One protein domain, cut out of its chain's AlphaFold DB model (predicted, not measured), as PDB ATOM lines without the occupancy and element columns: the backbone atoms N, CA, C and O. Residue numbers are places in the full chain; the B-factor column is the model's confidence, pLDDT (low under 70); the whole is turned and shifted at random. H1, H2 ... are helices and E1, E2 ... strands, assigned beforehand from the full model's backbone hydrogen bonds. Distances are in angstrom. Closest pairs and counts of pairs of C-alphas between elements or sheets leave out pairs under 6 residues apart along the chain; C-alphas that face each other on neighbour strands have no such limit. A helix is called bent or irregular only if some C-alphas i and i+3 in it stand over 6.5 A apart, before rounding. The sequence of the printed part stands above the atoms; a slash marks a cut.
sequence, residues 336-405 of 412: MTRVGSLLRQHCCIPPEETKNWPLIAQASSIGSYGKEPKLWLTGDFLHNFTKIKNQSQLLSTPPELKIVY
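AT A GLANCE: This is residues 336 to 405 of the 412 residues of an uncharacterized protein of Spodoptera exigua (UniProt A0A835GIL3). Two short helices, H1 and H2, touch at a steep tilt, and a small sheet of two parallel strands, E1 and E2, sits near another side of H2. Long loops join these parts and make up much of the domain. The 70 printed residues hold two named helices and two named strands, in the order H1, E1, H2, E2; the class is mixed, helices and strands, with 28 residues in named elements, under half. The whole is compact, with a radius of gyration of the C-alphas of 12.6 A and spans of 33 by 22 by 21 A.

IN THESE COORDINATES: Find C-alpha 336 at (179.103, 168.321, 141.283); from there H1 runs over residues 336 to 346, 15.3 A. E1, residues 359 to 362, covers 10.0 A. H2, residues 377 to 385, begins at C-alpha 377 at (173.058, 177.309, 137.580) and runs 10.4 A; it is neither bent nor irregular, but only just: C-alphas 377 and 380 are 6.4 A apart. E2, residues 401 to 404, covers 10.0 A and ends at C-alpha 404 at (161.461, 172.450, 143.999).

HOW THE PARTS SIT: Look first at H1 and H2, which touch, closest at the C-alphas of Gly 340 and Asn 384, 4.3 A; they run the same way at a steep tilt of 41 degrees. The closest C-alphas of H2 and E1 are those of Phe 385 and Leu 359, 7.3 A. E1 and E2 are parallel neighbours at 21 degrees, with N 361 and O 402 within hydrogen-bond range at 2.8 A. E1, H2 and E2 form a strand-helix-strand unit, two parallel neighbour strands with a helix between them along the chain; its crossover is right-handed. H1 and E2 are apart. In H1 every O i to N i+4 pair is within hydrogen-bond range; in H2, 3 of 5 are.

THE WHOLE: The C-alphas of Ser 364 and Leu 394, the two farthest apart, are 35.1 A apart. The printed part has no cut, and its three links, H1 to E1, E1 to H2 and H2 to E2, are long. Look for pLDDT under 70 at residues 392 to 396; the mean of the printed part is 89.0.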
ATOM      1  N   MET A 336     179.811 168.474 142.562       96.12
ATOM      2  CA  MET A 336     179.103 168.321 141.283       96.12
ATOM      3  C   MET A 336     179.955 167.684 140.174       96.12
ATOM      4  O   MET A 336     179.400 167.017 139.302       96.12
ATOM      5  N   THR A 337     181.287 167.831 140.195       96.75
ATOM      6  CA  THR A 337     182.153 167.196 139.186       96.75
ATOM      7  C   THR A 337     182.176 165.678 139.362       96.75
ATOM      8  O   THR A 337     182.145 164.959 138.361       96.75
ATOM      9  N   ARG A 338     182.088 165.181 140.607       97.75
ATOM     10  CA  ARG A 338     181.865 163.755 140.896       97.75
ATOM     11  C   ARG A 338     180.529 163.250 140.374       97.75
ATOM     12  O   ARG A 338     180.516 162.211 139.716       97.75
ATOM     13  N   VAL A 339     179.435 163.985 140.590       97.88
ATOM     14  CA  VAL A 339     178.120 163.629 140.016       97.88
ATOM     15  C   VAL A 339     178.221 163.507 138.497       97.88
ATOM     16  O   VAL A 339     177.888 162.467 137.935       97.88
ATOM     17  N   GLY A 340     178.785 164.518 137.834       96.44
ATOM     18  CA  GLY A 340     178.942 164.513 136.384       96.44
ATOM     19  C   GLY A 340     179.877 163.426 135.842       96.44
ATOM     20  O   GLY A 340     179.663 162.930 134.734       96.44
ATOM     21  N   SER A 341     180.894 163.031 136.609       96.62
ATOM     22  CA  SER A 341     181.780 161.911 136.277       96.62
ATOM     23  C   SER A 341     181.046 160.571 136.351       96.62
ATOM     24  O   SER A 341     181.112 159.782 135.408       96.62
ATOM     25  N   LEU A 342     180.281 160.341 137.424       97.50
ATOM     26  CA  LEU A 342     179.479 159.130 137.616       97.50
ATOM     27  C   LEU A 342     178.379 159.000 136.558       97.50
ATOM     28  O   LEU A 342     178.243 157.947 135.937       97.50
ATOM     29  N   LEU A 343     177.634 160.076 136.293       95.75
ATOM     30  CA  LEU A 343     176.584 160.076 135.275       95.75
ATOM     31  C   LEU A 343     177.149 159.779 133.873       95.75
ATOM     32  O   LEU A 343     176.601 158.946 133.155       95.75
ATOM     33  N   ARG A 344     178.310 160.346 133.511       94.06
ATOM     34  CA  ARG A 344     179.002 160.034 132.244       94.06
ATOM     35  C   ARG A 344     179.452 158.567 132.129       94.06
ATOM     36  O   ARG A 344     179.586 158.067 131.017       94.06
ATOM     37  N   GLN A 345     179.701 157.882 133.244       95.25
ATOM     38  CA  GLN A 345     180.137 156.478 133.262       95.25
ATOM     39  C   GLN A 345     178.960 155.486 133.282       95.25
ATOM     40  O   GLN A 345     179.036 154.424 132.650       95.25
ATOM     41  N   HIS A 346     177.874 155.832 133.983       95.38
ATOM     42  CA  HIS A 346     176.821 154.888 134.377       95.38
ATOM     43  C   HIS A 346     175.399 155.248 133.909       95.38
ATOM     44  O   HIS A 346     174.565 154.350 133.839       95.38
ATOM     45  N   CYS A 347     175.094 156.506 133.569       93.12
ATOM     46  CA  CYS A 347     173.747 156.906 133.150       93.12
ATOM     47  C   CYS A 347     173.545 156.667 131.646       93.12
ATOM     48  O   CYS A 347     174.045 157.427 130.818       93.12
ATOM     49  N   CYS A 348     172.817 155.611 131.285       91.00
ATOM     50  CA  CYS A 348     172.381 155.360 129.912       91.00
ATOM     51  C   CYS A 348     170.959 155.905 129.720       91.00
ATOM     52  O   CYS A 348     170.053 155.465 130.422       91.00
ATOM     53  N   ILE A 349     170.760 156.809 128.757       87.06
ATOM     54  CA  ILE A 349     169.435 157.262 128.302       87.06
ATOM     55  C   ILE A 349     169.307 156.898 126.813       87.06
ATOM     56  O   ILE A 349     170.296 157.064 126.088       87.06
ATOM     57  N   PRO A 350     168.149 156.401 126.335       86.69
ATOM     58  CA  PRO A 350     167.925 156.180 124.910       86.69
ATOM     59  C   PRO A 350     168.148 157.473 124.092       86.69
ATOM     60  O   PRO A 350     167.716 158.552 124.522       86.69
ATOM     61  N   PRO A 351     168.829 157.422 122.930       81.31
ATOM     62  CA  PRO A 351     169.101 158.611 122.113       81.31
ATOM     63  C   PRO A 351     167.848 159.435 121.771       81.31
ATOM     64  O   PRO A 351     167.873 160.665 121.823       81.31
ATOM     65  N   GLU A 352     166.744 158.755 121.476       82.69
ATOM     66  CA  GLU A 352     165.424 159.304 121.169       82.69
ATOM     67  C   GLU A 352     164.761 160.017 122.360       82.69
ATOM     68  O   GLU A 352     163.997 160.963 122.171       82.69
ATOM     69  N   GLU A 353     165.103 159.631 123.592       85.69
ATOM     70  CA  GLU A 353     164.547 160.205 124.821       85.69
ATOM     71  C   GLU A 353     165.399 161.325 125.425       85.69
ATOM     72  O   GLU A 353     164.930 162.039 126.308       85.69
ATOM     73  N   THR A 354     166.629 161.535 124.948       76.62
ATOM     74  CA  THR A 354     167.625 162.427 125.581       76.62
ATOM     75  C   THR A 354     167.139 163.878 125.792       76.62
ATOM     76  O   THR A 354     167.670 164.588 126.642       76.62
ATOM     77  N   LYS A 355     166.112 164.331 125.058       77.88
ATOM     78  CA  LYS A 355     165.502 165.670 125.198       77.88
ATOM     79  C   LYS A 355     164.287 165.732 126.135       77.88
ATOM     80  O   LYS A 355     163.845 166.829 126.462       77.88
ATOM     81  N   ASN A 356     163.745 164.589 126.553       85.31
ATOM     82  CA  ASN A 356     162.457 164.493 127.250       85.31
ATOM     83  C   ASN A 356     162.598 164.480 128.783       85.31
ATOM     84  O   ASN A 356     161.601 164.599 129.491       85.31
ATOM     85  N   TRP A 357     163.821 164.321 129.295       89.00
ATOM     86  CA  TRP A 357     164.112 164.114 130.714       89.00
ATOM     87  C   TRP A 357     164.575 165.426 131.377       89.00
ATOM     88  O   TRP A 357     165.722 165.828 131.170       89.00
ATOM     89  N   PRO A 358     163.728 166.119 132.166       92.19
ATOM     90  CA  PRO A 358     164.129 167.328 132.881       92.19
ATOM     91  C   PRO A 358     165.031 167.000 134.079       92.19
ATOM     92  O   PRO A 358     164.871 165.970 134.734       92.19
ATOM     93  N   LEU A 359     165.920 167.927 134.441       93.69
ATOM     94  CA  LEU A 359     166.611 167.886 135.727       93.69
ATOM     95  C   LEU A 359     165.704 168.490 136.805       93.69
ATOM     96  O   LEU A 359     165.362 169.670 136.738       93.69
ATOM     97  N   ILE A 360     165.350 167.706 137.823       96.88
ATOM     98  CA  ILE A 360     164.625 168.192 139.003       96.88
ATOM     99  C   ILE A 360     165.618 168.355 140.158       96.88
ATOM    100  O   ILE A 360     166.232 167.385 140.596       96.88
ATOM    101  N   ALA A 361     165.760 169.577 140.664       96.38
ATOM    102  CA  ALA A 361     166.582 169.902 141.823       96.38
ATOM    103  C   ALA A 361     165.688 170.333 142.996       96.38
ATOM    104  O   ALA A 361     164.987 171.339 142.910       96.38
ATOM    105  N   GLN A 362     165.724 169.594 144.105       96.56
ATOM    106  CA  GLN A 362     165.039 169.957 145.348       96.56
ATOM    107  C   GLN A 362     166.071 170.405 146.387       96.56
ATOM    108  O   GLN A 362     167.100 169.756 146.558       96.56
ATOM    109  N   ALA A 363     165.809 171.522 147.069       94.94
ATOM    110  CA  ALA A 363     166.663 172.011 148.150       94.94
ATOM    111  C   ALA A 363     165.851 172.713 149.249       94.94
ATOM    112  O   ALA A 363     164.777 173.257 148.997       94.94
ATOM    113  N   SER A 364     166.391 172.738 150.469       92.88
ATOM    114  CA  SER A 364     165.863 173.511 151.608       92.88
ATOM    115  C   SER A 364     166.513 174.896 151.758       92.88
ATOM    116  O   SER A 364     166.058 175.710 152.557       92.88
ATOM    117  N   SER A 365     167.566 175.186 150.987       91.56
ATOM    118  CA  SER A 365     168.263 176.475 150.966       91.56
ATOM    119  C   SER A 365     168.725 176.796 149.548       91.56
ATOM    120  O   SER A 365     169.248 175.928 148.852       91.56
ATOM    121  N   ILE A 366     168.595 178.061 149.153       91.12
ATOM    122  CA  ILE A 366     169.079 178.593 147.874       91.12
ATOM    123  C   ILE A 366     170.288 179.501 148.136       91.12
ATOM    124  O   ILE A 366     170.324 180.237 149.122       91.12
ATOM    125  N   GLY A 367     171.310 179.393 147.285       89.69
ATOM    126  CA  GLY A 367     172.533 180.197 147.352       89.69
ATOM    127  C   GLY A 367     172.496 181.414 146.423       89.69
ATOM    128  O   GLY A 367     171.515 181.656 145.727       89.69
ATOM    129  N   SER A 368     173.599 182.164 146.372       90.38
ATOM    130  CA  SER A 368     173.808 183.171 145.324       90.38
ATOM    131  C   SER A 368     174.524 182.526 144.138       90.38
ATOM    132  O   SER A 368     175.652 182.061 144.285       90.38
ATOM    133  N   TYR A 369     173.872 182.496 142.972       90.75
ATOM    134  CA  TYR A 369     174.361 181.812 141.763       90.75
ATOM    135  C   TYR A 369     174.969 182.762 140.713       90.75
ATOM    136  O   TYR A 369     175.168 182.381 139.562       90.75
ATOM    137  N   GLY A 370     175.262 184.008 141.099       91.62
ATOM    138  CA  GLY A 370     175.759 185.052 140.198       91.62
ATOM    139  C   GLY A 370     174.653 185.920 139.586       91.62
ATOM    140  O   GLY A 370     173.486 185.834 139.961       91.62
ATOM    141  N   LYS A 371     175.042 186.814 138.667       93.38
ATOM    142  CA  LYS A 371     174.143 187.815 138.054       93.38
ATOM    143  C   LYS A 371     173.261 187.266 136.928       93.38
ATOM    144  O   LYS A 371     172.255 187.879 136.599       93.38
ATOM    145  N   GLU A 372     173.655 186.149 136.325       94.25
ATOM    146  CA  GLU A 372     172.965 185.513 135.201       94.25
ATOM    147  C   GLU A 372     172.954 183.992 135.419       94.25
ATOM    148  O   GLU A 372     173.998 183.452 135.795       94.25
ATOM    149  N   PRO A 373     171.852 183.267 135.132       90.25
ATOM    150  CA  PRO A 373     171.766 181.821 135.375       90.25
ATOM    151  C   PRO A 373     172.892 181.006 134.722       90.25
ATOM    152  O   PRO A 373     173.389 180.048 135.315       90.25
ATOM    153  N   LYS A 374     173.347 181.433 133.535       91.62
ATOM    154  CA  LYS A 374     174.405 180.780 132.747       91.62
ATOM    155  C   LYS A 374     175.777 180.752 133.432       91.62
ATOM    156  O   LYS A 374     176.621 179.961 133.035       91.62
ATOM    157  N   LEU A 375     176.014 181.615 134.428       91.69
ATOM    158  CA  LEU A 375     177.306 181.707 135.122       91.69
ATOM    159  C   LEU A 375     177.556 180.541 136.082       91.69
ATOM    160  O   LEU A 375     178.699 180.331 136.467       91.69
ATOM    161  N   TRP A 376     176.507 179.823 136.496       94.75
ATOM    162  CA  TRP A 376     176.648 178.674 137.391       94.75
ATOM    163  C   TRP A 376     175.480 177.692 137.284       94.75
ATOM    164  O   TRP A 376     175.686 176.512 137.026       94.75
ATOM    165  N   LEU A 377     174.240 178.167 137.437       93.62
ATOM    166  CA  LEU A 377     173.058 177.309 137.580       93.62
ATOM    167  C   LEU A 377     172.701 176.550 136.291       93.62
ATOM    168  O   LEU A 377     172.546 175.332 136.315       93.62
ATOM    169  N   THR A 378     172.591 177.256 135.162       92.62
ATOM    170  CA  THR A 378     172.355 176.644 133.838       92.62
ATOM    171  C   THR A 378     173.643 176.442 133.034       92.62
ATOM    172  O   THR A 378     173.602 175.858 131.955       92.62
ATOM    173  N   GLY A 379     174.776 176.903 133.574       92.00
ATOM    174  CA  GLY A 379     176.126 176.554 133.132       92.00
ATOM    175  C   GLY A 379     176.612 175.292 133.846       92.00
ATOM    176  O   GLY A 379     176.125 174.197 133.576       92.00
ATOM    177  N   ASP A 380     177.556 175.451 134.775       92.62
ATOM    178  CA  ASP A 380     178.270 174.356 135.447       92.62
ATOM    179  C   ASP A 380     177.380 173.316 136.142       92.62
ATOM    180  O   ASP A 380     177.642 172.114 136.031       92.62
ATOM    181  N   PHE A 381     176.355 173.750 136.881       95.25
ATOM    182  CA  PHE A 381     175.482 172.858 137.644       95.25
ATOM    183  C   PHE A 381     174.675 171.971 136.691       95.25
ATOM    184  O   PHE A 381     174.868 170.755 136.683       95.25
ATOM    185  N   LEU A 382     173.853 172.569 135.822       93.69
ATOM    186  CA  LEU A 382     173.076 171.831 134.823       93.69
ATOM    187  C   LEU A 382     173.982 170.943 133.952       93.69
ATOM    188  O   LEU A 382     173.726 169.749 133.836       93.69
ATOM    189  N   HIS A 383     175.105 171.480 133.455       92.25
ATOM    190  CA  HIS A 383     176.070 170.726 132.653       92.25
ATOM    191  C   HIS A 383     176.606 169.475 133.359       92.25
ATOM    192  O   HIS A 383     176.850 168.474 132.692       92.25
ATOM    193  N   ASN A 384     176.835 169.501 134.676       94.50
ATOM    194  CA  ASN A 384     177.301 168.320 135.403       94.50
ATOM    195  C   ASN A 384     176.174 167.329 135.707       94.50
ATOM    196  O   ASN A 384     176.387 166.128 135.563       94.50
ATOM    197  N   PHE A 385     174.990 167.811 136.082       94.56
ATOM    198  CA  PHE A 385     173.864 166.959 136.470       94.56
ATOM    199  C   PHE A 385     173.076 166.361 135.286       94.56
ATOM    200  O   PHE A 385     172.254 165.480 135.508       94.56
ATOM    201  N   THR A 386     173.350 166.765 134.037       91.69
ATOM    202  CA  THR A 386     172.735 166.185 132.819       91.69
ATOM    203  C   THR A 386     173.736 165.489 131.888       91.69
ATOM    204  O   THR A 386     173.512 165.401 130.678       91.69
ATOM    205  N   LYS A 387     174.878 165.020 132.408       91.06
ATOM    206  CA  LYS A 387     175.799 164.172 131.630       91.06
ATOM    207  C   LYS A 387     175.180 162.792 131.444       91.06
ATOM    208  O   LYS A 387     174.577 162.265 132.366       91.06
ATOM    209  N   ILE A 388     175.394 162.187 130.281       91.00
ATOM    210  CA  ILE A 388     175.016 160.793 130.019       91.00
ATOM    211  C   ILE A 388     176.190 160.033 129.406       91.00
ATOM    212  O   ILE A 388     177.122 160.617 128.837       91.00
ATOM    213  N   LYS A 389     176.151 158.711 129.532       90.00
ATOM    214  CA  LYS A 389     177.075 157.797 128.873       90.00
ATOM    215  C   LYS A 389     176.909 157.900 127.359       90.00
ATOM    216  O   LYS A 389     175.797 158.011 126.858       90.00
ATOM    217  N   ASN A 390     178.027 157.868 126.635       80.69
ATOM    218  CA  ASN A 390     178.075 157.958 125.169       80.69
ATOM    219  C   ASN A 390     177.403 159.216 124.569       80.69
ATOM    220  O   ASN A 390     177.037 159.211 123.397       80.69
ATOM    221  N   GLN A 391     177.260 160.303 125.343       74.38
ATOM    222  CA  GLN A 391     176.700 161.566 124.855       74.38
ATOM    223  C   GLN A 391     177.466 162.068 123.620       74.38
ATOM    224  O   GLN A 391     178.682 162.272 123.684       74.38
ATOM    225  N   SER A 392     176.748 162.291 122.515       67.06
ATOM    226  CA  SER A 392     177.319 162.868 121.293       67.06
ATOM    227  C   SER A 392     177.929 164.247 121.567       67.06
ATOM    228  O   SER A 392     177.382 165.029 122.343       67.06
ATOM    229  N   GLN A 393     179.049 164.556 120.907       58.28
ATOM    230  CA  GLN A 393     179.716 165.862 121.006       58.28
ATOM    231  C   GLN A 393     178.972 166.985 120.261       58.28
ATOM    232  O   GLN A 393     179.350 168.150 120.372       58.28
ATOM    233  N   LEU A 394     177.918 166.656 119.505       59.34
ATOM    234  CA  LEU A 394     177.052 167.653 118.880       59.34
ATOM    235  C   LEU A 394     176.340 168.494 119.948       59.34
ATOM    236  O   LEU A 394     175.877 167.967 120.962       59.34
ATOM    237  N   LEU A 395     176.227 169.801 119.689       55.88
ATOM    238  CA  LEU A 395     175.553 170.770 120.557       55.88
ATOM    239  C   LEU A 395     174.080 170.383 120.756       55.88
ATOM    240  O   LEU A 395     173.210 170.721 119.955       55.88
ATOM    241  N   SER A 396     173.810 169.666 121.842       64.56
ATOM    242  CA  SER A 396     172.462 169.384 122.320       64.56
ATOM    243  C   SER A 396     171.986 170.544 123.187       64.56
ATOM    244  O   SER A 396     172.721 171.048 124.037       64.56
ATOM    245  N   THR A 397     170.747 170.980 122.967       73.12
ATOM    246  CA  THR A 397     170.071 171.928 123.853       73.12
ATOM    247  C   THR A 397     170.024 171.323 125.262       73.12
ATOM    248  O   THR A 397     169.625 170.161 125.379       73.12
ATOM    249  N   PRO A 398     170.444 172.041 126.321       75.94
ATOM    250  CA  PRO A 398     170.450 171.479 127.667       75.94
ATOM    251  C   PRO A 398     169.014 171.173 128.136       75.94
ATOM    252  O   PRO A 398     168.097 171.913 127.765       75.94
ATOM    253  N   PRO A 399     168.801 170.118 128.947       85.88
ATOM    254  CA  PRO A 399     167.480 169.786 129.472       85.88
ATOM    255  C   PRO A 399     166.851 170.895 130.322       85.88
ATOM    256  O   PRO A 399     167.540 171.735 130.903       85.88
ATOM    257  N   GLU A 400     165.525 170.858 130.437       91.50
ATOM    258  CA  GLU A 400     164.769 171.753 131.314       91.50
ATOM    259  C   GLU A 400     165.174 171.545 132.787       91.50
ATOM    260  O   GLU A 400     165.187 170.416 133.279       91.50
ATOM    261  N   LEU A 401     165.473 172.633 133.505       94.06
ATOM    262  CA  LEU A 401     165.762 172.622 134.940       94.06
ATOM    263  C   LEU A 401     164.526 173.052 135.738       94.06
ATOM    264  O   LEU A 401     164.079 174.192 135.624       94.06
ATOM    265  N   LYS A 402     164.027 172.167 136.604       95.94
ATOM    266  CA  LYS A 402     162.935 172.432 137.551       95.94
ATOM    267  C   LYS A 402     163.491 172.502 138.964       95.94
ATOM    268  O   LYS A 402     164.203 171.597 139.393       95.94
ATOM    269  N   ILE A 403     163.154 173.562 139.695       95.12
ATOM    270  CA  ILE A 403     163.580 173.749 141.086       95.12
ATOM    271  C   ILE A 403     162.371 173.598 142.005       95.12
ATOM    272  O   ILE A 403     161.394 174.332 141.877       95.12
ATOM    273  N   VAL A 404     162.458 172.660 142.947       96.69
ATOM    274  CA  VAL A 404     161.461 172.450 143.999       96.69
ATOM    275  C   VAL A 404     161.965 173.114 145.277       96.69
ATOM    276  O   VAL A 404     162.918 172.651 145.907       96.69
ATOM    277  N   TYR A 405     161.316 174.214 145.652       95.12
ATOM    278  CA  TYR A 405     161.616 174.996 146.849       95.12
ATOM    279  C   TYR A 405     160.305 175.463 147.509       95.12
ATOM    280  O   TYR A 405     159.371 175.807 146.779       95.12
TER     281      TYR A 405